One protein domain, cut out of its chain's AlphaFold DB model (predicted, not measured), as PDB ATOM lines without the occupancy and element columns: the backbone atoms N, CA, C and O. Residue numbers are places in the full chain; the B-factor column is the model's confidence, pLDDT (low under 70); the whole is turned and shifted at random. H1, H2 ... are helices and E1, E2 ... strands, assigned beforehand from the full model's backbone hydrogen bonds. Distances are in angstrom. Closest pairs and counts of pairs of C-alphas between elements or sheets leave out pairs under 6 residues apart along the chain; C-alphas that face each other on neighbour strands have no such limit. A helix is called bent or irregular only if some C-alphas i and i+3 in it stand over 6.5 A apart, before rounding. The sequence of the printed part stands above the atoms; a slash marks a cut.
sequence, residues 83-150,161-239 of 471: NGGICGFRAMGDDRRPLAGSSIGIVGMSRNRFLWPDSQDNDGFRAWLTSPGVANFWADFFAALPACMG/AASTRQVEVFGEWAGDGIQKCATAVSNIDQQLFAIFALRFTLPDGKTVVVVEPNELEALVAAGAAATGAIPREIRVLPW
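AT A GLANCE: This is residues 83 to 150 and 161 to 239 of the 471 residues of an uncharacterized protein of Thecamonas trahens ATCC 50062 (UniProt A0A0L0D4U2). A strongly twisted sheet of seven strands has two helices, H2 and H3, packed together across one of its faces, while the small helix H1 sits beside E1, E2 and E3. The links of residues 91 to 103 and 176 to 190 lie at opposite ends of the longest axis. The printed part has 147 residues, with three named helices and seven named strands in the order E1 E2 E3 H1 H2 E4 E5 E6 H3 E7, and its class is mixed, helices and strands. The sheet is branched at E5: the neighbours E1 and E2, E2 and E3, E1 and E4, E4 and E5, and E5 and E6 are antiparallel, and E5 and E7 are parallel. The whole is compact, with a radius of gyration of the C-alphas of 15.4 A and spans of 51 by 35 by 28 A.

IN THESE COORDINATES: E1, residues 83 to 90, begins at C-alpha 83 (-46.687, -12.238, 26.632) and is 23.4 A long. E4, residues 166 to 175, is 28.0 A long, and E5, residues 191 to 201, is 28.6 A long and bends by 59 degrees at residue 196. E2 is residues 104 to 110, 19.6 A long; E3 is 113 to 115, E6 is 207 to 210, and E7 is 234 to 236, ending at C-alpha 236 (-58.681, -14.752, 34.489). H2, residues 132 to 150, is 28.6 A long, with a kink of 38 degrees near residue 144; it is only just irregular, C-alphas 143 and 146 being 6.9 A apart. H3, residues 213 to 227, is 21.3 A long, and H1 is residues 125 to 129.

HOW THE PARTS SIT: E1 has E2 on one side, with N 87 and O 107 at 2.8 A, and E4 on the other side, with N 86 and O 169 at 2.8 A. E4 and E5 form a hairpin, with N 170 and O 197 at 2.8 A. E6, with N 210 and O 198 at 2.8 A, and E7, with N 195 and O 235 at 2.7 A, lie on the other side of E5 from E4. E2 and E3 are a hairpin, with N 115 and O 108 at 2.8 A. H2 lies over E1 and only just over E4, where 3 of its C-alphas fall, at a height over the sheet of 7.9 A. H3, on the same face, has a height over the sheet of 9.7 A and runs across the strands, at 66 degrees to E5 on the local plane. H2 and H3 touch at a steep tilt of 62 degrees, opposite ways; their closest C-alphas, of Phe 141 and Gly 223, are 3.5 A apart. H1 is on the sheet at a height of 6.2 A, and its closest C-alphas with E2 are those of Arg 126 and Gly 108, 6.0 A. H1 has every O i to N i+4 pair within hydrogen-bond range, H2 has 12 of 15 and H3 has 8 of 11.

THE WHOLE: The C-alphas farthest apart, of Asp 95 and Ala 182, are 51.7 A apart. Residues 151 to 160 are not printed, and C-alphas 150 and 161 are 7.7 A apart across the cut. The links E1 to E2 and E4 to E5 are long. The mean pLDDT of the printed part is 81.8, and 31 residues are under 70, among them residues 91 to 103, 146 to 150 and 161 to 165.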
ATOM      1  N   ASN A  83     -46.674 -11.131  25.683       91.62
ATOM      2  CA  ASN A  83     -46.687 -12.238  26.632       91.62
ATOM      3  C   ASN A  83     -46.093 -11.791  27.973       91.62
ATOM      4  O   ASN A  83     -44.930 -11.378  28.024       91.62
ATOM      5  N   GLY A  84     -46.873 -11.944  29.040       93.44
ATOM      6  CA  GLY A  84     -46.451 -11.711  30.413       93.44
ATOM      7  C   GLY A  84     -46.468 -13.006  31.219       93.44
ATOM      8  O   GLY A  84     -47.287 -13.904  31.011       93.44
ATOM      9  N   GLY A  85     -45.568 -13.115  32.182       94.81
ATOM     10  CA  GLY A  85     -45.640 -14.188  33.156       94.81
ATOM     11  C   GLY A  85     -45.016 -13.814  34.484       94.81
ATOM     12  O   GLY A  85     -44.233 -12.875  34.577       94.81
ATOM     13  N   ILE A  86     -45.370 -14.544  35.531       94.62
ATOM     14  CA  ILE A  86     -44.898 -14.288  36.890       94.62
ATOM     15  C   ILE A  86     -44.452 -15.615  37.472       94.62
ATOM     16  O   ILE A  86     -45.210 -16.580  37.494       94.62
ATOM     17  N   CYS A  87     -43.200 -15.679  37.901       90.50
ATOM     18  CA  CYS A  87     -42.598 -16.879  38.452       90.50
ATOM     19  C   CYS A  87     -42.358 -16.691  39.948       90.50
ATOM     20  O   CYS A  87     -41.529 -15.868  40.342       90.50
ATOM     21  N   GLY A  88     -43.036 -17.500  40.756       86.75
ATOM     22  CA  GLY A  88     -42.721 -17.713  42.162       86.75
ATOM     23  C   GLY A  88     -41.798 -18.920  42.313       86.75
ATOM     24  O   GLY A  88     -42.068 -19.991  41.763       86.75
ATOM     25  N   PHE A  89     -40.698 -18.769  43.044       76.81
ATOM     26  CA  PHE A  89     -39.733 -19.846  43.272       76.81
ATOM     27  C   PHE A  89     -39.208 -19.834  44.707       76.81
ATOM     28  O   PHE A  89     -39.077 -18.780  45.327       76.81
ATOM     29  N   ARG A  90     -38.881 -21.013  45.241       71.38
ATOM     30  CA  ARG A  90     -38.231 -21.158  46.553       71.38
ATOM     31  C   ARG A  90     -36.785 -21.602  46.382       71.38
ATOM     32  O   ARG A  90     -36.460 -22.344  45.454       71.38
ATOM     33  N   ALA A  91     -35.916 -21.157  47.285       65.50
ATOM     34  CA  ALA A  91     -34.563 -21.691  47.364       65.50
ATOM     35  C   ALA A  91     -34.624 -23.141  47.869       65.50
ATOM     36  O   ALA A  91     -35.271 -23.424  48.878       65.50
ATOM     37  N   MET A  92     -33.959 -24.054  47.162       62.66
ATOM     38  CA  MET A  92     -33.982 -25.491  47.453       62.66
ATOM     39  C   MET A  92     -32.609 -25.949  47.945       62.66
ATOM     40  O   MET A  92     -31.593 -25.490  47.419       62.66
ATOM     41  N   GLY A  93     -32.590 -26.846  48.929       56.91
ATOM     42  CA  GLY A  93     -31.391 -27.572  49.338       56.91
ATOM     43  C   GLY A  93     -31.044 -28.700  48.367       56.91
ATOM     44  O   GLY A  93     -31.827 -29.042  47.474       56.91
ATOM     45  N   ASP A  94     -29.873 -29.307  48.559       60.72
ATOM     46  CA  ASP A  94     -29.369 -30.402  47.713       60.72
ATOM     47  C   ASP A  94     -30.288 -31.638  47.719       60.72
ATOM     48  O   ASP A  94     -30.344 -32.397  46.750       60.72
ATOM     49  N   ASP A  95     -31.073 -31.810  48.781       56.38
ATOM     50  CA  ASP A  95     -32.071 -32.869  48.949       56.38
ATOM     51  C   ASP A  95     -33.420 -32.571  48.268       56.38
ATOM     52  O   ASP A  95     -34.383 -33.322  48.437       56.38
ATOM     53  N   ARG A  96     -33.499 -31.483  47.490       55.06
ATOM     54  CA  ARG A  96     -34.717 -30.991  46.827       55.06
ATOM     55  C   ARG A  96     -35.860 -30.672  47.796       55.06
ATOM     56  O   ARG A  96     -37.020 -30.682  47.379       55.06
ATOM     57  N   ARG A  97     -35.559 -30.333  49.051       56.69
ATOM     58  CA  ARG A  97     -36.519 -29.695  49.963       56.69
ATOM     59  C   ARG A  97     -36.300 -28.178  49.994       56.69
ATOM     60  O   ARG A  97     -35.168 -27.728  49.792       56.69
ATOM     61  N   PRO A  98     -37.349 -27.363  50.218       58.31
ATOM     62  CA  PRO A  98     -37.172 -25.933  50.446       58.31
ATOM     63  C   PRO A  98     -36.216 -25.696  51.616       58.31
ATOM     64  O   PRO A  98     -36.333 -26.350  52.654       58.31
ATOM     65  N   LEU A  99     -35.279 -24.759  51.466       59.66
ATOM     66  CA  LEU A  99     -34.409 -24.373  52.576       59.66
ATOM     67  C   LEU A  99     -35.267 -23.782  53.698       59.66
ATOM     68  O   LEU A  99     -36.105 -22.906  53.452       59.66
ATOM     69  N   ALA A 100     -35.058 -24.258  54.926       57.25
ATOM     70  CA  ALA A 100     -35.772 -23.764  56.097       57.25
ATOM     71  C   ALA A 100     -35.590 -22.240  56.227       57.25
ATOM     72  O   ALA A 100     -34.471 -21.736  56.166       57.25
ATOM     73  N   GLY A 101     -36.699 -21.506  56.365       55.44
ATOM     74  CA  GLY A 101     -36.701 -20.042  56.452       55.44
ATOM     75  C   GLY A 101     -36.527 -19.295  55.121       55.44
ATOM     76  O   GLY A 101     -36.449 -18.069  55.134       55.44
ATOM     77  N   SER A 102     -36.476 -19.983  53.973       60.28
ATOM     78  CA  SER A 102     -36.402 -19.309  52.669       60.28
ATOM     79  C   SER A 102     -37.711 -18.599  52.303       60.28
ATOM     80  O   SER A 102     -38.800 -19.179  52.354       60.28
ATOM     81  N   SER A 103     -37.597 -17.331  51.896       65.75
ATOM     82  CA  SER A 103     -38.698 -16.569  51.305       65.75
ATOM     83  C   SER A 103     -38.964 -17.020  49.867       65.75
ATOM     84  O   SER A 103     -38.080 -17.546  49.184       65.75
ATOM     85  N   ILE A 104     -40.184 -16.789  49.383       73.94
ATOM     86  CA  ILE A 104     -40.502 -16.964  47.965       73.94
ATOM     87  C   ILE A 104     -39.889 -15.795  47.191       73.94
ATOM     88  O   ILE A 104     -40.149 -14.635  47.499       73.94
ATOM     89  N   GLY A 105     -39.066 -16.102  46.191       80.44
ATOM     90  CA  GLY A 105     -38.640 -15.137  45.187       80.44
ATOM     91  C   GLY A 105     -39.714 -14.989  44.114       80.44
ATOM     92  O   GLY A 105     -40.272 -15.987  43.664       80.44
ATOM     93  N   ILE A 106     -39.986 -13.753  43.695       87.88
ATOM     94  CA  ILE A 106     -40.936 -13.436  42.624       87.88
ATOM     95  C   ILE A 106     -40.188 -12.699  41.522       87.88
ATOM     96  O   ILE A 106     -39.428 -11.769  41.791       87.88
ATOM     97  N   VAL A 107     -40.389 -13.122  40.277       89.38
ATOM     98  CA  VAL A 107     -39.791 -12.472  39.108       89.38
ATOM     99  C   VAL A 107     -40.769 -12.460  37.939       89.38
ATOM    100  O   VAL A 107     -41.454 -13.448  37.673       89.38
ATOM    101  N   GLY A 108     -40.828 -11.334  37.229       92.31
ATOM    102  CA  GLY A 108     -41.595 -11.220  35.993       92.31
ATOM    103  C   GLY A 108     -40.942 -11.990  34.845       92.31
ATOM    104  O   GLY A 108     -39.745 -12.279  34.848       92.31
ATOM    105  N   MET A 109     -41.723 -12.306  33.828       92.81
ATOM    106  CA  MET A 109     -41.305 -12.988  32.614       92.81
ATOM    107  C   MET A 109     -41.913 -12.275  31.416       92.81
ATOM    108  O   MET A 109     -43.077 -11.891  31.434       92.81
ATOM    109  N   SER A 110     -41.113 -12.147  30.366       88.81
ATOM    110  CA  SER A 110     -41.626 -12.002  29.003       88.81
ATOM    111  C   SER A 110     -41.579 -13.370  28.320       88.81
ATOM    112  O   SER A 110     -41.078 -14.348  28.889       88.81
ATOM    113  N   ARG A 111     -41.968 -13.423  27.043       80.75
ATOM    114  CA  ARG A 111     -41.921 -14.646  26.225       80.75
ATOM    115  C   ARG A 111     -40.599 -15.414  26.311       80.75
ATOM    116  O   ARG A 111     -40.602 -16.643  26.318       80.75
ATOM    117  N   ASN A 112     -39.479 -14.687  26.320       80.00
ATOM    118  CA  ASN A 112     -38.147 -15.239  26.060       80.00
ATOM    119  C   ASN A 112     -37.147 -15.070  27.214       80.00
ATOM    120  O   ASN A 112     -36.016 -15.542  27.099       80.00
ATOM    121  N   ARG A 113     -37.525 -14.386  28.301       82.94
ATOM    122  CA  ARG A 113     -36.604 -14.075  29.405       82.94
ATOM    123  C   ARG A 113     -37.331 -13.777  30.711       82.94
ATOM    124  O   ARG A 113     -38.457 -13.281  30.696       82.94
ATOM    125  N   PHE A 114     -36.631 -13.993  31.821       86.69
ATOM    126  CA  PHE A 114     -36.962 -13.373  33.103       86.69
ATOM    127  C   PHE A 114     -36.664 -11.869  33.061       86.69
ATOM    128  O   PHE A 114     -35.708 -11.434  32.417       86.69
ATOM    129  N   LEU A 115     -37.486 -11.088  33.754       87.56
ATOM    130  CA  LEU A 115     -37.383  -9.638  33.878       87.56
ATOM    131  C   LEU A 115     -36.722  -9.306  35.218       87.56
ATOM    132  O   LEU A 115     -37.387  -8.930  36.182       87.56
ATOM    133  N   TRP A 116     -35.405  -9.500  35.285       85.56
ATOM    134  CA  TRP A 116     -34.615  -9.159  36.468       85.56
ATOM    135  C   TRP A 116     -34.607  -7.636  36.714       85.56
ATOM    136  O   TRP A 116     -34.923  -6.860  35.800       85.56
ATOM    137  N   PRO A 117     -34.238  -7.170  37.924       81.19
ATOM    138  CA  PRO A 117     -34.188  -5.737  38.234       81.19
ATOM    139  C   PRO A 117     -33.318  -4.912  37.272       81.19
ATOM    140  O   PRO A 117     -33.635  -3.764  36.985       81.19
ATOM    141  N   ASP A 118     -32.258  -5.510  36.732       81.50
ATOM    142  CA  ASP A 118     -31.323  -4.916  35.772       81.50
ATOM    143  C   ASP A 118     -31.714  -5.138  34.297       81.50
ATOM    144  O   ASP A 118     -31.058  -4.625  33.396       81.50
ATOM    145  N   SER A 119     -32.779  -5.897  34.024       81.31
ATOM    146  CA  SER A 119     -33.229  -6.181  32.655       81.31
ATOM    147  C   SER A 119     -34.006  -5.010  32.042       81.31
ATOM    148  O   SER A 119     -34.500  -4.130  32.742       81.31
ATOM    149  N   GLN A 120     -34.175  -5.005  30.720       86.06
ATOM    150  CA  GLN A 120     -35.148  -4.118  30.077       86.06
ATOM    151  C   GLN A 120     -36.575  -4.529  30.468       86.06
ATOM    152  O   GLN A 120     -36.873  -5.730  30.557       86.06
ATOM    153  N   ASP A 121     -37.443  -3.533  30.661       90.94
ATOM    154  CA  ASP A 121     -38.873  -3.736  30.900       90.94
ATOM    155  C   ASP A 121     -39.563  -4.451  29.717       90.94
ATOM    156  O   ASP A 121     -38.963  -4.683  28.663       90.94
ATOM    157  N   ASN A 122     -40.815  -4.849  29.913       93.19
ATOM    158  CA  ASN A 122     -41.669  -5.462  28.902       93.19
ATOM    159  C   ASN A 122     -42.967  -4.656  28.840       93.19
ATOM    160  O   ASN A 122     -43.971  -5.057  29.424       93.19
ATOM    161  N   ASP A 123     -42.887  -3.474  28.229       92.19
ATOM    162  CA  ASP A 123     -44.016  -2.549  28.062       92.19
ATOM    163  C   ASP A 123     -44.679  -2.163  29.396       92.19
ATOM    164  O   ASP A 123     -45.895  -2.178  29.560       92.19
ATOM    165  N   GLY A 124     -43.856  -1.878  30.408       94.00
ATOM    166  CA  GLY A 124     -44.310  -1.489  31.745       94.00
ATOM    167  C   GLY A 124     -44.752  -2.654  32.636       94.00
ATOM    168  O   GLY A 124     -45.019  -2.431  33.817       94.00
ATOM    169  N   PHE A 125     -44.776  -3.893  32.132       96.31
ATOM    170  CA  PHE A 125     -45.195  -5.067  32.903       96.31
ATOM    171  C   PHE A 125     -44.351  -5.285  34.164       96.31
ATOM    172  O   PHE A 125     -44.889  -5.610  35.226       96.31
ATOM    173  N   ARG A 126     -43.024  -5.100  34.090       94.31
ATOM    174  CA  ARG A 126     -42.171  -5.285  35.276       94.31
ATOM    175  C   ARG A 126     -42.417  -4.163  36.278       94.31
ATOM    176  O   ARG A 126     -42.555  -4.450  37.464       94.31
ATOM    177  N   ALA A 127     -42.492  -2.916  35.813       94.44
ATOM    178  CA  ALA A 127     -42.818  -1.779  36.669       94.44
ATOM    179  C   ALA A 127     -44.153  -1.994  37.411       94.44
ATOM    180  O   ALA A 127     -44.191  -1.862  38.637       94.44
ATOM    181  N   TRP A 128     -45.202  -2.423  36.698       95.81
ATOM    182  CA  TRP A 128     -46.508  -2.783  37.262       95.81
ATOM    183  C   TRP A 128     -46.397  -3.879  38.328       95.81
ATOM    184  O   TRP A 128     -46.867  -3.689  39.453       95.81
ATOM    185  N   LEU A 129     -45.703  -4.981  38.015       94.81
ATOM    186  CA  LEU A 129     -45.505  -6.113  38.925       94.81
ATOM    187  C   LEU A 129     -44.826  -5.701  40.241       94.81
ATOM    188  O   LEU A 129     -45.135  -6.247  41.297       94.81
ATOM    189  N   THR A 130     -43.902  -4.741  40.180       91.62
ATOM    190  CA  THR A 130     -43.156  -4.248  41.351       91.62
ATOM    191  C   THR A 130     -43.857  -3.129  42.121       91.62
ATOM    192  O   THR A 130     -43.334  -2.675  43.140       91.62
ATOM    193  N   SER A 131     -45.022  -2.661  41.665       92.81
ATOM    194  CA  SER A 131     -45.780  -1.639  42.390       92.81
ATOM    195  C   SER A 131     -46.265  -2.185  43.746       92.81
ATOM    196  O   SER A 131     -46.603  -3.367  43.829       92.81
ATOM    197  N   PRO A 132     -46.327  -1.373  44.822       88.19
ATOM    198  CA  PRO A 132     -46.558  -1.887  46.176       88.19
ATOM    199  C   PRO A 132     -47.805  -2.772  46.328       88.19
ATOM    200  O   PRO A 132     -47.732  -3.835  46.935       88.19
ATOM    201  N   GLY A 133     -48.941  -2.371  45.746       86.69
ATOM    202  CA  GLY A 133     -50.188  -3.141  45.835       86.69
ATOM    203  C   GLY A 133     -50.134  -4.474  45.082       86.69
ATOM    204  O   GLY A 133     -50.590  -5.494  45.594       86.69
ATOM    205  N   VAL A 134     -49.531  -4.483  43.892       91.44
ATOM    206  CA  VAL A 134     -49.426  -5.680  43.041       91.44
ATOM    207  C   VAL A 134     -48.372  -6.644  43.585       91.44
ATOM    208  O   VAL A 134     -48.614  -7.848  43.645       91.44
ATOM    209  N   ALA A 135     -47.229  -6.129  44.042       89.19
ATOM    210  CA  ALA A 135     -46.169  -6.933  44.639       89.19
ATOM    211  C   ALA A 135     -46.651  -7.658  45.906       89.19
ATOM    212  O   ALA A 135     -46.381  -8.849  46.061       89.19
ATOM    213  N   ASN A 136     -47.409  -6.967  46.767       87.69
ATOM    214  CA  ASN A 136     -48.006  -7.574  47.959       87.69
ATOM    215  C   ASN A 136     -49.024  -8.659  47.587       87.69
ATOM    216  O   ASN A 136     -48.955  -9.758  48.125       87.69
ATOM    217  N   PHE A 137     -49.900  -8.394  46.608       91.06
ATOM    218  CA  PHE A 137     -50.842  -9.400  46.109       91.06
ATOM    219  C   PHE A 137     -50.136 -10.675  45.638       91.06
ATOM    220  O   PHE A 137     -50.531 -11.774  46.020       91.06
ATOM    221  N   TRP A 138     -49.072 -10.558  44.838       89.81
ATOM    222  CA  TRP A 138     -48.353 -11.740  44.361       89.81
ATOM    223  C   TRP A 138     -47.574 -12.446  45.473       89.81
ATOM    224  O   TRP A 138     -47.529 -13.677  45.478       89.81
ATOM    225  N   ALA A 139     -46.992 -11.707  46.422       85.12
ATOM    226  CA  ALA A 139     -46.361 -12.295  47.607       85.12
ATOM    227  C   ALA A 139     -47.343 -13.181  48.379       85.12
ATOM    228  O   ALA A 139     -47.031 -14.340  48.666       85.12
ATOM    229  N   ASP A 140     -48.543 -12.665  48.611       83.12
ATOM    230  CA  ASP A 140     -49.603 -13.359  49.327       83.12
ATOM    231  C   ASP A 140     -50.178 -14.530  48.528       83.12
ATOM    232  O   ASP A 140     -50.312 -15.632  49.058       83.12
ATOM    233  N   PHE A 141     -50.416 -14.341  47.229       86.75
ATOM    234  CA  PHE A 141     -50.798 -15.413  46.311       86.75
ATOM    235  C   PHE A 141     -49.825 -16.593  46.392       86.75
ATOM    236  O   PHE A 141     -50.239 -17.720  46.670       86.75
ATOM    237  N   PHE A 142     -48.520 -16.358  46.217       83.19
ATOM    238  CA  PHE A 142     -47.546 -17.449  46.263       83.19
ATOM    239  C   PHE A 142     -47.375 -18.033  47.675       83.19
ATOM    240  O   PHE A 142     -47.034 -19.214  47.802       83.19
ATOM    241  N   ALA A 143     -47.617 -17.249  48.729       77.62
ATOM    242  CA  ALA A 143     -47.618 -17.733  50.107       77.62
ATOM    243  C   ALA A 143     -48.834 -18.624  50.423       77.62
ATOM    244  O   ALA A 143     -48.683 -19.586  51.176       77.62
ATOM    245  N   ALA A 144     -49.997 -18.340  49.829       75.06
ATOM    246  CA  ALA A 144     -51.247 -19.073  50.024       75.06
ATOM    247  C   ALA A 144     -51.339 -20.357  49.184       75.06
ATOM    248  O   ALA A 144     -51.963 -21.325  49.621       75.06
ATOM    249  N   LEU A 145     -50.678 -20.397  48.019       72.31
ATOM    250  CA  LEU A 145     -50.707 -21.536  47.092       72.31
ATOM    251  C   LEU A 145     -50.539 -22.912  47.752       72.31
ATOM    252  O   LEU A 145     -51.279 -23.819  47.369       72.31
ATOM    253  N   PRO A 146     -49.638 -23.106  48.739       64.69
ATOM    254  CA  PRO A 146     -49.564 -24.369  49.444       64.69
ATOM    255  C   PRO A 146     -50.927 -24.816  50.011       64.69
ATOM    256  O   PRO A 146     -51.426 -25.894  49.689       64.69
ATOM    257  N   ALA A 147     -51.589 -23.962  50.790       59.84
ATOM    258  CA  ALA A 147     -52.875 -24.286  51.405       59.84
ATOM    259  C   ALA A 147     -53.956 -24.617  50.358       59.84
ATOM    260  O   ALA A 147     -54.689 -25.593  50.515       59.84
ATOM    261  N   CYS A 148     -54.000 -23.862  49.259       56.28
ATOM    262  CA  CYS A 148     -54.978 -24.024  48.176       56.28
ATOM    263  C   CYS A 148     -54.817 -25.327  47.394       56.28
ATOM    264  O   CYS A 148     -55.787 -25.849  46.854       56.28
ATOM    265  N   MET A 149     -53.600 -25.865  47.349       57.06
ATOM    266  CA  MET A 149     -53.305 -27.160  46.738       57.06
ATOM    267  C   MET A 149     -53.517 -28.337  47.709       57.06
ATOM    268  O   MET A 149     -53.088 -29.451  47.414       57.06
ATOM    269  N   GLY A 150     -54.143 -28.106  48.873       49.00
ATOM    270  CA  GLY A 150     -54.375 -29.134  49.890       49.00
ATOM    271  C   GLY A 150     -53.133 -29.476  50.721       49.00
ATOM    272  O   GLY A 150     -52.964 -30.628  51.111       49.00
ATOM    273  N   ALA A 161     -47.139 -31.645  46.610       41.91
ATOM    274  CA  ALA A 161     -47.414 -30.217  46.708       41.91
ATOM    275  C   ALA A 161     -46.480 -29.488  47.728       41.91
ATOM    276  O   ALA A 161     -46.057 -28.364  47.447       41.91
ATOM    277  N   ALA A 162     -45.941 -30.140  48.775       43.28
ATOM    278  CA  ALA A 162     -44.887 -29.558  49.651       43.28
ATOM    279  C   ALA A 162     -43.498 -29.484  49.008       43.28
ATOM    280  O   ALA A 162     -42.473 -29.218  49.636       43.28
ATOM    281  N   SER A 163     -43.475 -29.797  47.732       49.06
ATOM    282  CA  SER A 163     -42.316 -30.209  46.994       49.06
ATOM    283  C   SER A 163     -42.294 -29.446  45.641       49.06
ATOM    284  O   SER A 163     -41.311 -29.467  44.896       49.06
ATOM    285  N   THR A 164     -43.329 -28.632  45.368       56.09
ATOM    286  CA  THR A 164     -43.380 -27.695  44.241       56.09
ATOM    287  C   THR A 164     -42.195 -26.734  44.286       56.09
ATOM    288  O   THR A 164     -42.063 -25.895  45.179       56.09
ATOM    289  N   ARG A 165     -41.326 -26.851  43.284       64.75
ATOM    290  CA  ARG A 165     -40.090 -26.073  43.160       64.75
ATOM    291  C   ARG A 165     -40.360 -24.651  42.671       64.75
ATOM    292  O   ARG A 165     -39.660 -23.711  43.048       64.75
ATOM    293  N   GLN A 166     -41.329 -24.526  41.772       78.19
ATOM    294  CA  GLN A 166     -41.567 -23.326  40.984       78.19
ATOM    295  C   GLN A 166     -43.018 -23.309  40.505       78.19
ATOM    296  O   GLN A 166     -43.529 -24.337  40.047       78.19
ATOM    297  N   VAL A 167     -43.651 -22.141  40.598       85.19
ATOM    298  CA  VAL A 167     -44.989 -21.879  40.064       85.19
ATOM    299  C   VAL A 167     -44.910 -20.705  39.112       85.19
ATOM    300  O   VAL A 167     -44.316 -19.674  39.423       85.19
ATOM    301  N   GLU A 168     -45.509 -20.866  37.943       89.88
ATOM    302  CA  GLU A 168     -45.498 -19.860  36.892       89.88
ATOM    303  C   GLU A 168     -46.919 -19.539  36.464       89.88
ATOM    304  O   GLU A 168     -47.661 -20.413  36.023       89.88
ATOM    305  N   VAL A 169     -47.274 -18.269  36.581       93.81
ATOM    306  CA  VAL A 169     -48.529 -17.705  36.105       93.81
ATOM    307  C   VAL A 169     -48.277 -17.132  34.721       93.81
ATOM    308  O   VAL A 169     -47.382 -16.304  34.558       93.81
ATOM    309  N   PHE A 170     -49.038 -17.572  33.727       94.50
ATOM    310  CA  PHE A 170     -48.958 -17.085  32.355       94.50
ATOM    311  C   PHE A 170     -50.216 -16.304  32.003       94.50
ATOM    312  O   PHE A 170     -51.339 -16.754  32.248       94.50
ATOM    313  N   GLY A 171     -50.006 -15.143  31.393       96.56
ATOM    314  CA  GLY A 171     -51.079 -14.279  30.941       96.56
ATOM    315  C   GLY A 171     -50.669 -13.428  29.749       96.56
ATOM    316  O   GLY A 171     -49.506 -13.399  29.335       96.56
ATOM    317  N   GLU A 172     -51.650 -12.741  29.187       97.31
ATOM    318  CA  GLU A 172     -51.403 -11.681  28.220       97.31
ATOM    319  C   GLU A 172     -51.348 -10.349  28.967       97.31
ATOM    320  O   GLU A 172     -52.261 -10.029  29.727       97.31
ATOM    321  N   TRP A 173     -50.265  -9.597  28.782       97.44
ATOM    322  CA  TRP A 173     -50.189  -8.198  29.185       97.44
ATOM    323  C   TRP A 173     -50.698  -7.352  28.024       97.44
ATOM    324  O   TRP A 173     -50.100  -7.367  26.950       97.44
ATOM    325  N   ALA A 174     -51.827  -6.679  28.201       96.38
ATOM    326  CA  ALA A 174     -52.531  -5.960  27.144       96.38
ATOM    327  C   ALA A 174     -53.172  -4.677  27.692       96.38
ATOM    328  O   ALA A 174     -53.085  -4.395  28.886       96.38
ATOM    329  N   GLY A 175     -53.826  -3.908  26.825       94.12
ATOM    330  CA  GLY A 175     -54.494  -2.668  27.207       94.12
ATOM    331  C   GLY A 175     -53.743  -1.416  26.783       94.12
ATOM    332  O   GLY A 175     -52.924  -1.456  25.857       94.12
ATOM    333  N   ASP A 176     -54.040  -0.313  27.470       90.44
ATOM    334  CA  ASP A 176     -53.520   1.011  27.134       90.44
ATOM    335  C   ASP A 176     -51.983   1.031  27.065       90.44
ATOM    336  O   ASP A 176     -51.276   0.566  27.968       90.44
ATOM    337  N   GLY A 177     -51.467   1.567  25.961       86.88
ATOM    338  CA  GLY A 177     -50.037   1.728  25.712       86.88
ATOM    339  C   GLY A 177     -49.241   0.444  25.435       86.88
ATOM    340  O   GLY A 177     -48.026   0.549  25.278       86.88
ATOM    341  N   ILE A 178     -49.866  -0.742  25.358       91.06
ATOM    342  CA  ILE A 178     -49.127  -2.014  25.199       91.06
ATOM    343  C   ILE A 178     -48.948  -2.435  23.738       91.06
ATOM    344  O   ILE A 178     -47.852  -2.800  23.318       91.06
ATOM    345  N   GLN A 179     -50.017  -2.411  22.947       85.44
ATOM    346  CA  GLN A 179     -49.972  -2.680  21.508       85.44
ATOM    347  C   GLN A 179     -50.730  -1.571  20.782       85.44
ATOM    348  O   GLN A 179     -51.811  -1.175  21.205       85.44
ATOM    349  N   LYS A 180     -50.162  -1.065  19.682       73.38
ATOM    350  CA  LYS A 180     -50.707   0.092  18.940       73.38
ATOM    351  C   LYS A 180     -51.592  -0.287  17.741       73.38
ATOM    352  O   LYS A 180     -51.908   0.554  16.900       73.38
ATOM    353  N   CYS A 181     -51.932  -1.566  17.616       69.50
ATOM    354  CA  CYS A 181     -52.896  -2.092  16.650       69.50
ATOM    355  C   CYS A 181     -54.327  -1.706  17.054       69.50
ATOM    356  O   CYS A 181     -54.610  -1.601  18.236       69.50
ATOM    357  N   ALA A 182     -55.250  -1.544  16.108       72.31
ATOM    358  CA  ALA A 182     -56.632  -1.147  16.399       72.31
ATOM    359  C   ALA A 182     -57.522  -2.329  16.848       72.31
ATOM    360  O   ALA A 182     -58.537  -2.613  16.220       72.31
ATOM    361  N   THR A 183     -57.146  -3.031  17.920       88.81
ATOM    362  CA  THR A 183     -58.002  -4.064  18.541       88.81
ATOM    363  C   THR A 183     -58.910  -3.481  19.621       88.81
ATOM    364  O   THR A 183     -58.655  -2.392  20.131       88.81
ATOM    365  N   ALA A 184     -59.958  -4.203  20.023       94.25
ATOM    366  CA  ALA A 184     -60.778  -3.793  21.165       94.25
ATOM    367  C   ALA A 184     -59.933  -3.642  22.442       94.25
ATOM    368  O   ALA A 184     -60.018  -2.628  23.128       94.25
ATOM    369  N   VAL A 185     -59.065  -4.623  22.733       95.31
ATOM    370  CA  VAL A 185     -58.264  -4.639  23.969       95.31
ATOM    371  C   VAL A 185     -57.300  -3.457  24.067       95.31
ATOM    372  O   VAL A 185     -57.123  -2.920  25.148       95.31
ATOM    373  N   SER A 186     -56.720  -2.997  22.960       92.12
ATOM    374  CA  SER A 186     -55.826  -1.827  22.939       92.12
ATOM    375  C   SER A 186     -56.541  -0.494  23.196       92.12
ATOM    376  O   SER A 186     -55.871   0.512  23.398       92.12
ATOM    377  N   ASN A 187     -57.878  -0.476  23.177       91.44
ATOM    378  CA  ASN A 187     -58.695   0.721  23.395       91.44
ATOM    379  C   ASN A 187     -59.313   0.791  24.803       91.44
ATOM    380  O   ASN A 187     -60.090   1.708  25.074       91.44
ATOM    381  N   ILE A 188     -59.019  -0.166  25.689       94.50
ATOM    382  CA  ILE A 188     -59.435  -0.072  27.094       94.50
ATOM    383  C   ILE A 188     -58.569   0.972  27.817       94.50
ATOM    384  O   ILE A 188     -57.398   1.149  27.494       94.50
ATOM    385  N   ASP A 189     -59.121   1.641  28.826       93.19
ATOM    386  CA  ASP A 189     -58.493   2.761  29.547       93.19
ATOM    387  C   ASP A 189     -57.545   2.328  30.685       93.19
ATOM    388  O   ASP A 189     -57.243   3.092  31.609       93.19
ATOM    389  N   GLN A 190     -57.090   1.078  30.647       93.12
ATOM    390  CA  GLN A 190     -56.204   0.502  31.647       93.12
ATOM    391  C   GLN A 190     -55.321  -0.597  31.060       93.12
ATOM    392  O   GLN A 190     -55.561  -1.116  29.973       93.12
ATOM    393  N   GLN A 191     -54.300  -0.990  31.812       95.25
ATOM    394  CA  GLN A 191     -53.539  -2.198  31.519       95.25
ATOM    395  C   GLN A 191     -54.243  -3.423  32.115       95.25
ATOM    396  O   GLN A 191     -54.946  -3.336  33.126       95.25
ATOM    397  N   LEU A 192     -54.044  -4.572  31.484       96.38
ATOM    398  CA  LEU A 192     -54.693  -5.833  31.805       96.38
ATOM    399  C   LEU A 192     -53.659  -6.959  31.762       96.38
ATOM    400  O   LEU A 192     -53.029  -7.194  30.735       96.38
ATOM    401  N   PHE A 193     -53.523  -7.692  32.863       98.00
ATOM    402  CA  PHE A 193     -52.861  -8.988  32.915       98.00
ATOM    403  C   PHE A 193     -53.918 -10.097  32.926       98.00
ATOM    404  O   PHE A 193     -54.493 -10.438  33.965       98.00
ATOM    405  N   ALA A 194     -54.179 -10.638  31.740       97.81
ATOM    406  CA  ALA A 194     -55.212 -11.626  31.480       97.81
ATOM    407  C   ALA A 194     -54.635 -13.049  31.589       97.81
ATOM    408  O   ALA A 194     -54.016 -13.564  30.655       97.81
ATOM    409  N   ILE A 195     -54.798 -13.677  32.751       97.62
ATOM    410  CA  ILE A 195     -54.270 -15.003  33.087       97.62
ATOM    411  C   ILE A 195     -54.988 -16.071  32.261       97.62
ATOM    412  O   ILE A 195     -56.213 -16.179  32.294       97.62
ATOM    413  N   PHE A 196     -54.220 -16.911  31.568       95.00
ATOM    414  CA  PHE A 196     -54.759 -18.028  30.785       95.00
ATOM    415  C   PHE A 196     -54.232 -19.398  31.213       95.00
ATOM    416  O   PHE A 196     -54.791 -20.409  30.784       95.00
ATOM    417  N   ALA A 197     -53.157 -19.460  32.004       91.00
ATOM    418  CA  ALA A 197     -52.631 -20.725  32.505       91.00
ATOM    419  C   ALA A 197     -51.723 -20.554  33.724       91.00
ATOM    420  O   ALA A 197     -50.992 -19.571  33.832       91.00
ATOM    421  N   LEU A 198     -51.677 -21.580  34.571       88.75
ATOM    422  CA  LEU A 198     -50.669 -21.761  35.615       88.75
ATOM    423  C   LEU A 198     -49.874 -23.036  35.347       88.75
ATOM    424  O   LEU A 198     -50.438 -24.052  34.947       88.75
ATOM    425  N   ARG A 199     -48.567 -23.010  35.602       85.25
ATOM    426  CA  ARG A 199     -47.699 -24.189  35.562       85.25
ATOM    427  C   ARG A 199     -47.072 -24.432  36.920       85.25
ATOM    428  O   ARG A 199     -46.446 -23.542  37.489       85.25
ATOM    429  N   PHE A 200     -47.153 -25.675  37.367       80.38
ATOM    430  CA  PHE A 200     -46.475 -26.169  38.557       80.38
ATOM    431  C   PHE A 200     -45.315 -27.061  38.135       80.38
ATOM    432  O   PHE A 200     -45.480 -27.919  37.266       80.38
ATOM    433  N   THR A 201     -44.148 -26.871  38.748       76.06
ATOM    434  CA  THR A 201     -43.010 -27.792  38.620       76.06
ATOM    435  C   THR A 201     -42.846 -28.578  39.914       76.06
ATOM    436  O   THR A 201     -42.505 -28.005  40.951       76.06
ATOM    437  N   LEU A 202     -43.066 -29.889  39.839       71.69
ATOM    438  CA  LEU A 202     -42.924 -30.841  40.942       71.69
ATOM    439  C   LEU A 202     -41.426 -31.166  41.198       71.69
ATOM    440  O   LEU A 202     -40.586 -30.905  40.328       71.69
ATOM    441  N   PRO A 203     -41.031 -31.753  42.347       61.84
ATOM    442  CA  PRO A 203     -39.619 -32.044  42.672       61.84
ATOM    443  C   PRO A 203     -38.958 -33.055  41.757       61.84
ATOM    444  O   PRO A 203     -37.734 -33.060  41.591       61.84
ATOM    445  N   ASP A 204     -39.766 -33.971  41.227       65.19
ATOM    446  CA  ASP A 204     -39.325 -34.974  40.268       65.19
ATOM    447  C   ASP A 204     -39.071 -34.354  38.882       65.19
ATOM    448  O   ASP A 204     -38.575 -35.031  37.986       65.19
ATOM    449  N   GLY A 205     -39.342 -33.051  38.723       66.25
ATOM    450  CA  GLY A 205     -39.164 -32.288  37.494       66.25
ATOM    451  C   GLY A 205     -40.370 -32.347  36.561       66.25
ATOM    452  O   GLY A 205     -40.349 -31.694  35.514       66.25
ATOM    453  N   LYS A 206     -41.429 -33.091  36.912       68.75
ATOM    454  CA  LYS A 206     -42.662 -33.092  36.125       68.75
ATOM    455  C   LYS A 206     -43.352 -31.743  36.223       68.75
ATOM    456  O   LYS A 206     -43.265 -31.037  37.225       68.75
ATOM    457  N   THR A 207     -44.055 -31.403  35.150       72.81
ATOM    458  CA  THR A 207     -44.809 -30.157  35.064       72.81
ATOM    459  C   THR A 207     -46.274 -30.433  34.802       72.81
ATOM    460  O   THR A 207     -46.622 -31.225  33.922       72.81
ATOM    461  N   VAL A 208     -47.112 -29.756  35.574       73.00
ATOM    462  CA  VAL A 208     -48.571 -29.806  35.488       73.00
ATOM    463  C   VAL A 208     -49.054 -28.428  35.064       73.00
ATOM    464  O   VAL A 208     -48.509 -27.427  35.536       73.00
ATOM    465  N   VAL A 209     -50.029 -28.368  34.155       79.19
ATOM    466  CA  VAL A 209     -50.596 -27.101  33.683       79.19
ATOM    467  C   VAL A 209     -52.089 -27.049  33.991       79.19
ATOM    468  O   VAL A 209     -52.827 -27.974  33.657       79.19
ATOM    469  N   VAL A 210     -52.514 -25.948  34.608       84.44
ATOM    470  CA  VAL A 210     -53.914 -25.608  34.883       84.44
ATOM    471  C   VAL A 210     -54.351 -24.552  33.874       84.44
ATOM    472  O   VAL A 210     -53.668 -23.539  33.713       84.44
ATOM    473  N   VAL A 211     -55.462 -24.798  33.180       85.75
ATOM    474  CA  VAL A 211     -56.009 -23.913  32.127       85.75
ATOM    475  C   VAL A 211     -57.503 -23.610  32.307       85.75
ATOM    476  O   VAL A 211     -58.038 -22.719  31.642       85.75
ATOM    477  N   GLU A 212     -58.171 -24.327  33.212       88.75
ATOM    478  CA  GLU A 212     -59.595 -24.179  33.509       88.75
ATOM    479  C   GLU A 212     -59.855 -22.853  34.253       88.75
ATOM    480  O   GLU A 212     -59.304 -22.669  35.340       88.75
ATOM    481  N   PRO A 213     -60.669 -21.920  33.710       92.00
ATOM    482  CA  PRO A 213     -60.938 -20.623  34.328       92.00
ATOM    483  C   PRO A 213     -61.370 -20.718  35.789       92.00
ATOM    484  O   PRO A 213     -60.805 -20.018  36.615       92.00
ATOM    485  N   ASN A 214     -62.295 -21.620  36.129       89.12
ATOM    486  CA  ASN A 214     -62.818 -21.718  37.496       89.12
ATOM    487  C   ASN A 214     -61.726 -22.107  38.509       89.12
ATOM    488  O   ASN A 214     -61.694 -21.595  39.626       89.12
ATOM    489  N   GLU A 215     -60.802 -22.991  38.124       85.94
ATOM    490  CA  GLU A 215     -59.651 -23.345  38.964       85.94
ATOM    491  C   GLU A 215     -58.663 -22.184  39.076       85.94
ATOM    492  O   GLU A 215     -58.166 -21.887  40.161       85.94
ATOM    493  N   LEU A 216     -58.384 -21.515  37.955       89.12
ATOM    494  CA  LEU A 216     -57.518 -20.341  37.919       89.12
ATOM    495  C   LEU A 216     -58.076 -19.220  38.807       89.12
ATOM    496  O   LEU A 216     -57.327 -18.632  39.582       89.12
ATOM    497  N   GLU A 217     -59.380 -18.957  38.742       90.75
ATOM    498  CA  GLU A 217     -60.077 -17.976  39.576       90.75
ATOM    499  C   GLU A 217     -60.013 -18.349  41.050       90.75
ATOM    500  O   GLU A 217     -59.661 -17.498  41.864       90.75
ATOM    501  N   ALA A 218     -60.267 -19.613  41.401       85.31
ATOM    502  CA  ALA A 218     -60.150 -20.082  42.779       85.31
ATOM    503  C   ALA A 218     -58.724 -19.886  43.332       85.31
ATOM    504  O   ALA A 218     -58.551 -19.412  44.457       85.31
ATOM    505  N   LEU A 219     -57.699 -20.187  42.526       83.56
ATOM    506  CA  LEU A 219     -56.296 -19.981  42.891       83.56
ATOM    507  C   LEU A 219     -55.953 -18.492  43.055       83.56
ATOM    508  O   LEU A 219     -55.311 -18.112  44.033       83.56
ATOM    509  N   VAL A 220     -56.385 -17.638  42.123       88.75
ATOM    510  CA  VAL A 220     -56.147 -16.183  42.174       88.75
ATOM    511  C   VAL A 220     -56.887 -15.547  43.357       88.75
ATOM    512  O   VAL A 220     -56.312 -14.723  44.071       88.75
ATOM    513  N   ALA A 221     -58.130 -15.958  43.615       85.62
ATOM    514  CA  ALA A 221     -58.946 -15.479  44.728       85.62
ATOM    515  C   ALA A 221     -58.337 -15.829  46.089       85.62
ATOM    516  O   ALA A 221     -58.403 -15.023  47.019       85.62
ATOM    517  N   ALA A 222     -57.681 -16.982  46.210       76.44
ATOM    518  CA  ALA A 222     -56.994 -17.331  47.442       76.44
ATOM    519  C   ALA A 222     -55.823 -16.388  47.770       76.44
ATOM    520  O   ALA A 222     -55.575 -16.117  48.943       76.44
ATOM    521  N   GLY A 223     -55.157 -15.820  46.758       70.38
ATOM    522  CA  GLY A 223     -54.176 -14.750  46.964       70.38
ATOM    523  C   GLY A 223     -54.796 -13.451  47.479       70.38
ATOM    524  O   GLY A 223     -54.201 -12.763  48.305       70.38
ATOM    525  N   ALA A 224     -56.029 -13.147  47.071       74.56
ATOM    526  CA  ALA A 224     -56.758 -11.975  47.554       74.56
ATOM    527  C   ALA A 224     -57.297 -12.125  48.980       74.56
ATOM    528  O   ALA A 224     -57.541 -11.115  49.635       74.56
ATOM    529  N   ALA A 225     -57.469 -13.349  49.486       66.00
ATOM    530  CA  ALA A 225     -57.941 -13.573  50.854       66.00
ATOM    531  C   ALA A 225     -56.998 -12.971  51.918       66.00
ATOM    532  O   ALA A 225     -57.447 -12.660  53.020       66.00
ATOM    533  N   ALA A 226     -55.719 -12.762  51.584       60.34
ATOM    534  CA  ALA A 226     -54.730 -12.130  52.457       60.34
ATOM    535  C   ALA A 226     -54.619 -10.598  52.272       60.34
ATOM    536  O   ALA A 226     -54.451  -9.888  53.261       60.34
ATOM    537  N   THR A 227     -54.795 -10.069  51.051       63.56
ATOM    538  CA  THR A 227     -54.734  -8.617  50.760       63.56
ATOM    539  C   THR A 227     -56.080  -7.887  50.810       63.56
ATOM    540  O   THR A 227     -56.114  -6.656  50.813       63.56
ATOM    541  N   GLY A 228     -57.198  -8.617  50.811       70.38
ATOM    542  CA  GLY A 228     -58.567  -8.091  50.821       70.38
ATOM    543  C   GLY A 228     -59.170  -7.775  49.444       70.38
ATOM    544  O   GLY A 228     -60.379  -7.558  49.370       70.38
ATOM    545  N   ALA A 229     -58.383  -7.761  48.357       82.88
ATOM    546  CA  ALA A 229     -58.880  -7.563  46.989       82.88
ATOM    547  C   ALA A 229     -57.877  -8.024  45.911       82.88
ATOM    548  O   ALA A 229     -56.662  -7.906  46.083       82.88
ATOM    549  N   ILE A 230     -58.399  -8.488  44.768       90.62
ATOM    550  CA  ILE A 230     -57.620  -8.720  43.541       90.62
ATOM    551  C   ILE A 230     -57.403  -7.359  42.848       90.62
ATOM    552  O   ILE A 230     -58.391  -6.657  42.610       90.62
ATOM    553  N   PRO A 231     -56.160  -6.967  42.499       92.25
ATOM    554  CA  PRO A 231     -55.899  -5.779  41.685       92.25
ATOM    555  C   PRO A 231     -56.755  -5.740  40.412       92.25
ATOM    556  O   PRO A 231     -56.921  -6.752  39.730       92.25
ATOM    557  N   ARG A 232     -57.294  -4.565  40.063       91.62
ATOM    558  CA  ARG A 232     -58.240  -4.424  38.941       91.62
ATOM    559  C   ARG A 232     -57.632  -4.796  37.583       91.62
ATOM    560  O   ARG A 232     -58.385  -5.085  36.662       91.62
ATOM    561  N   GLU A 233     -56.310  -4.776  37.465       95.00
ATOM    562  CA  GLU A 233     -55.562  -5.136  36.264       95.00
ATOM    563  C   GLU A 233     -55.449  -6.660  36.100       95.00
ATOM    564  O   GLU A 233     -55.127  -7.128  35.018       95.00
ATOM    565  N   ILE A 234     -55.706  -7.457  37.143       95.69
ATOM    566  CA  ILE A 234     -55.593  -8.921  37.096       95.69
ATOM    567  C   ILE A 234     -56.961  -9.527  36.786       95.69
ATOM    568  O   ILE A 234     -57.933  -9.311  37.516       95.69
ATOM    569  N   ARG A 235     -57.042 -10.314  35.713       96.00
ATOM    570  CA  ARG A 235     -58.249 -11.067  35.336       96.00
ATOM    571  C   ARG A 235     -57.876 -12.471  34.895       96.00
ATOM    572  O   ARG A 235     -56.804 -12.674  34.337       96.00
ATOM    573  N   VAL A 236     -58.770 -13.428  35.109       96.94
ATOM    574  CA  VAL A 236     -58.681 -14.752  34.489       96.94
ATOM    575  C   VAL A 236     -59.483 -14.723  33.194       96.94
ATOM    576  O   VAL A 236     -60.597 -14.207  33.169       96.94
ATOM    577  N   LEU A 237     -58.914 -15.248  32.109       97.06
ATOM    578  CA  LEU A 237     -59.631 -15.357  30.843       97.06
ATOM    579  C   LEU A 237     -60.637 -16.516  30.890       97.06
ATOM    580  O   LEU A 237     -60.212 -17.670  31.082       97.06
ATOM    581  N   PRO A 238     -61.936 -16.246  30.660       96.69
ATOM    582  CA  PRO A 238     -62.961 -17.277  30.640       96.69
ATOM    583  C   PRO A 238     -62.847 -18.144  29.383       96.69
ATOM    584  O   PRO A 238     -62.135 -17.819  28.425       96.69
ATOM    585  N   TRP A 239     -63.567 -19.265  29.379       96.25
ATOM    586  CA  TRP A 239     -63.853 -19.962  28.131       96.25
ATOM    587  C   TRP A 239     -64.749 -19.084  27.255       96.25
ATOM    588  O   TRP A 239     -65.729 -18.513  27.726       96.25
TER     589      TRP A 239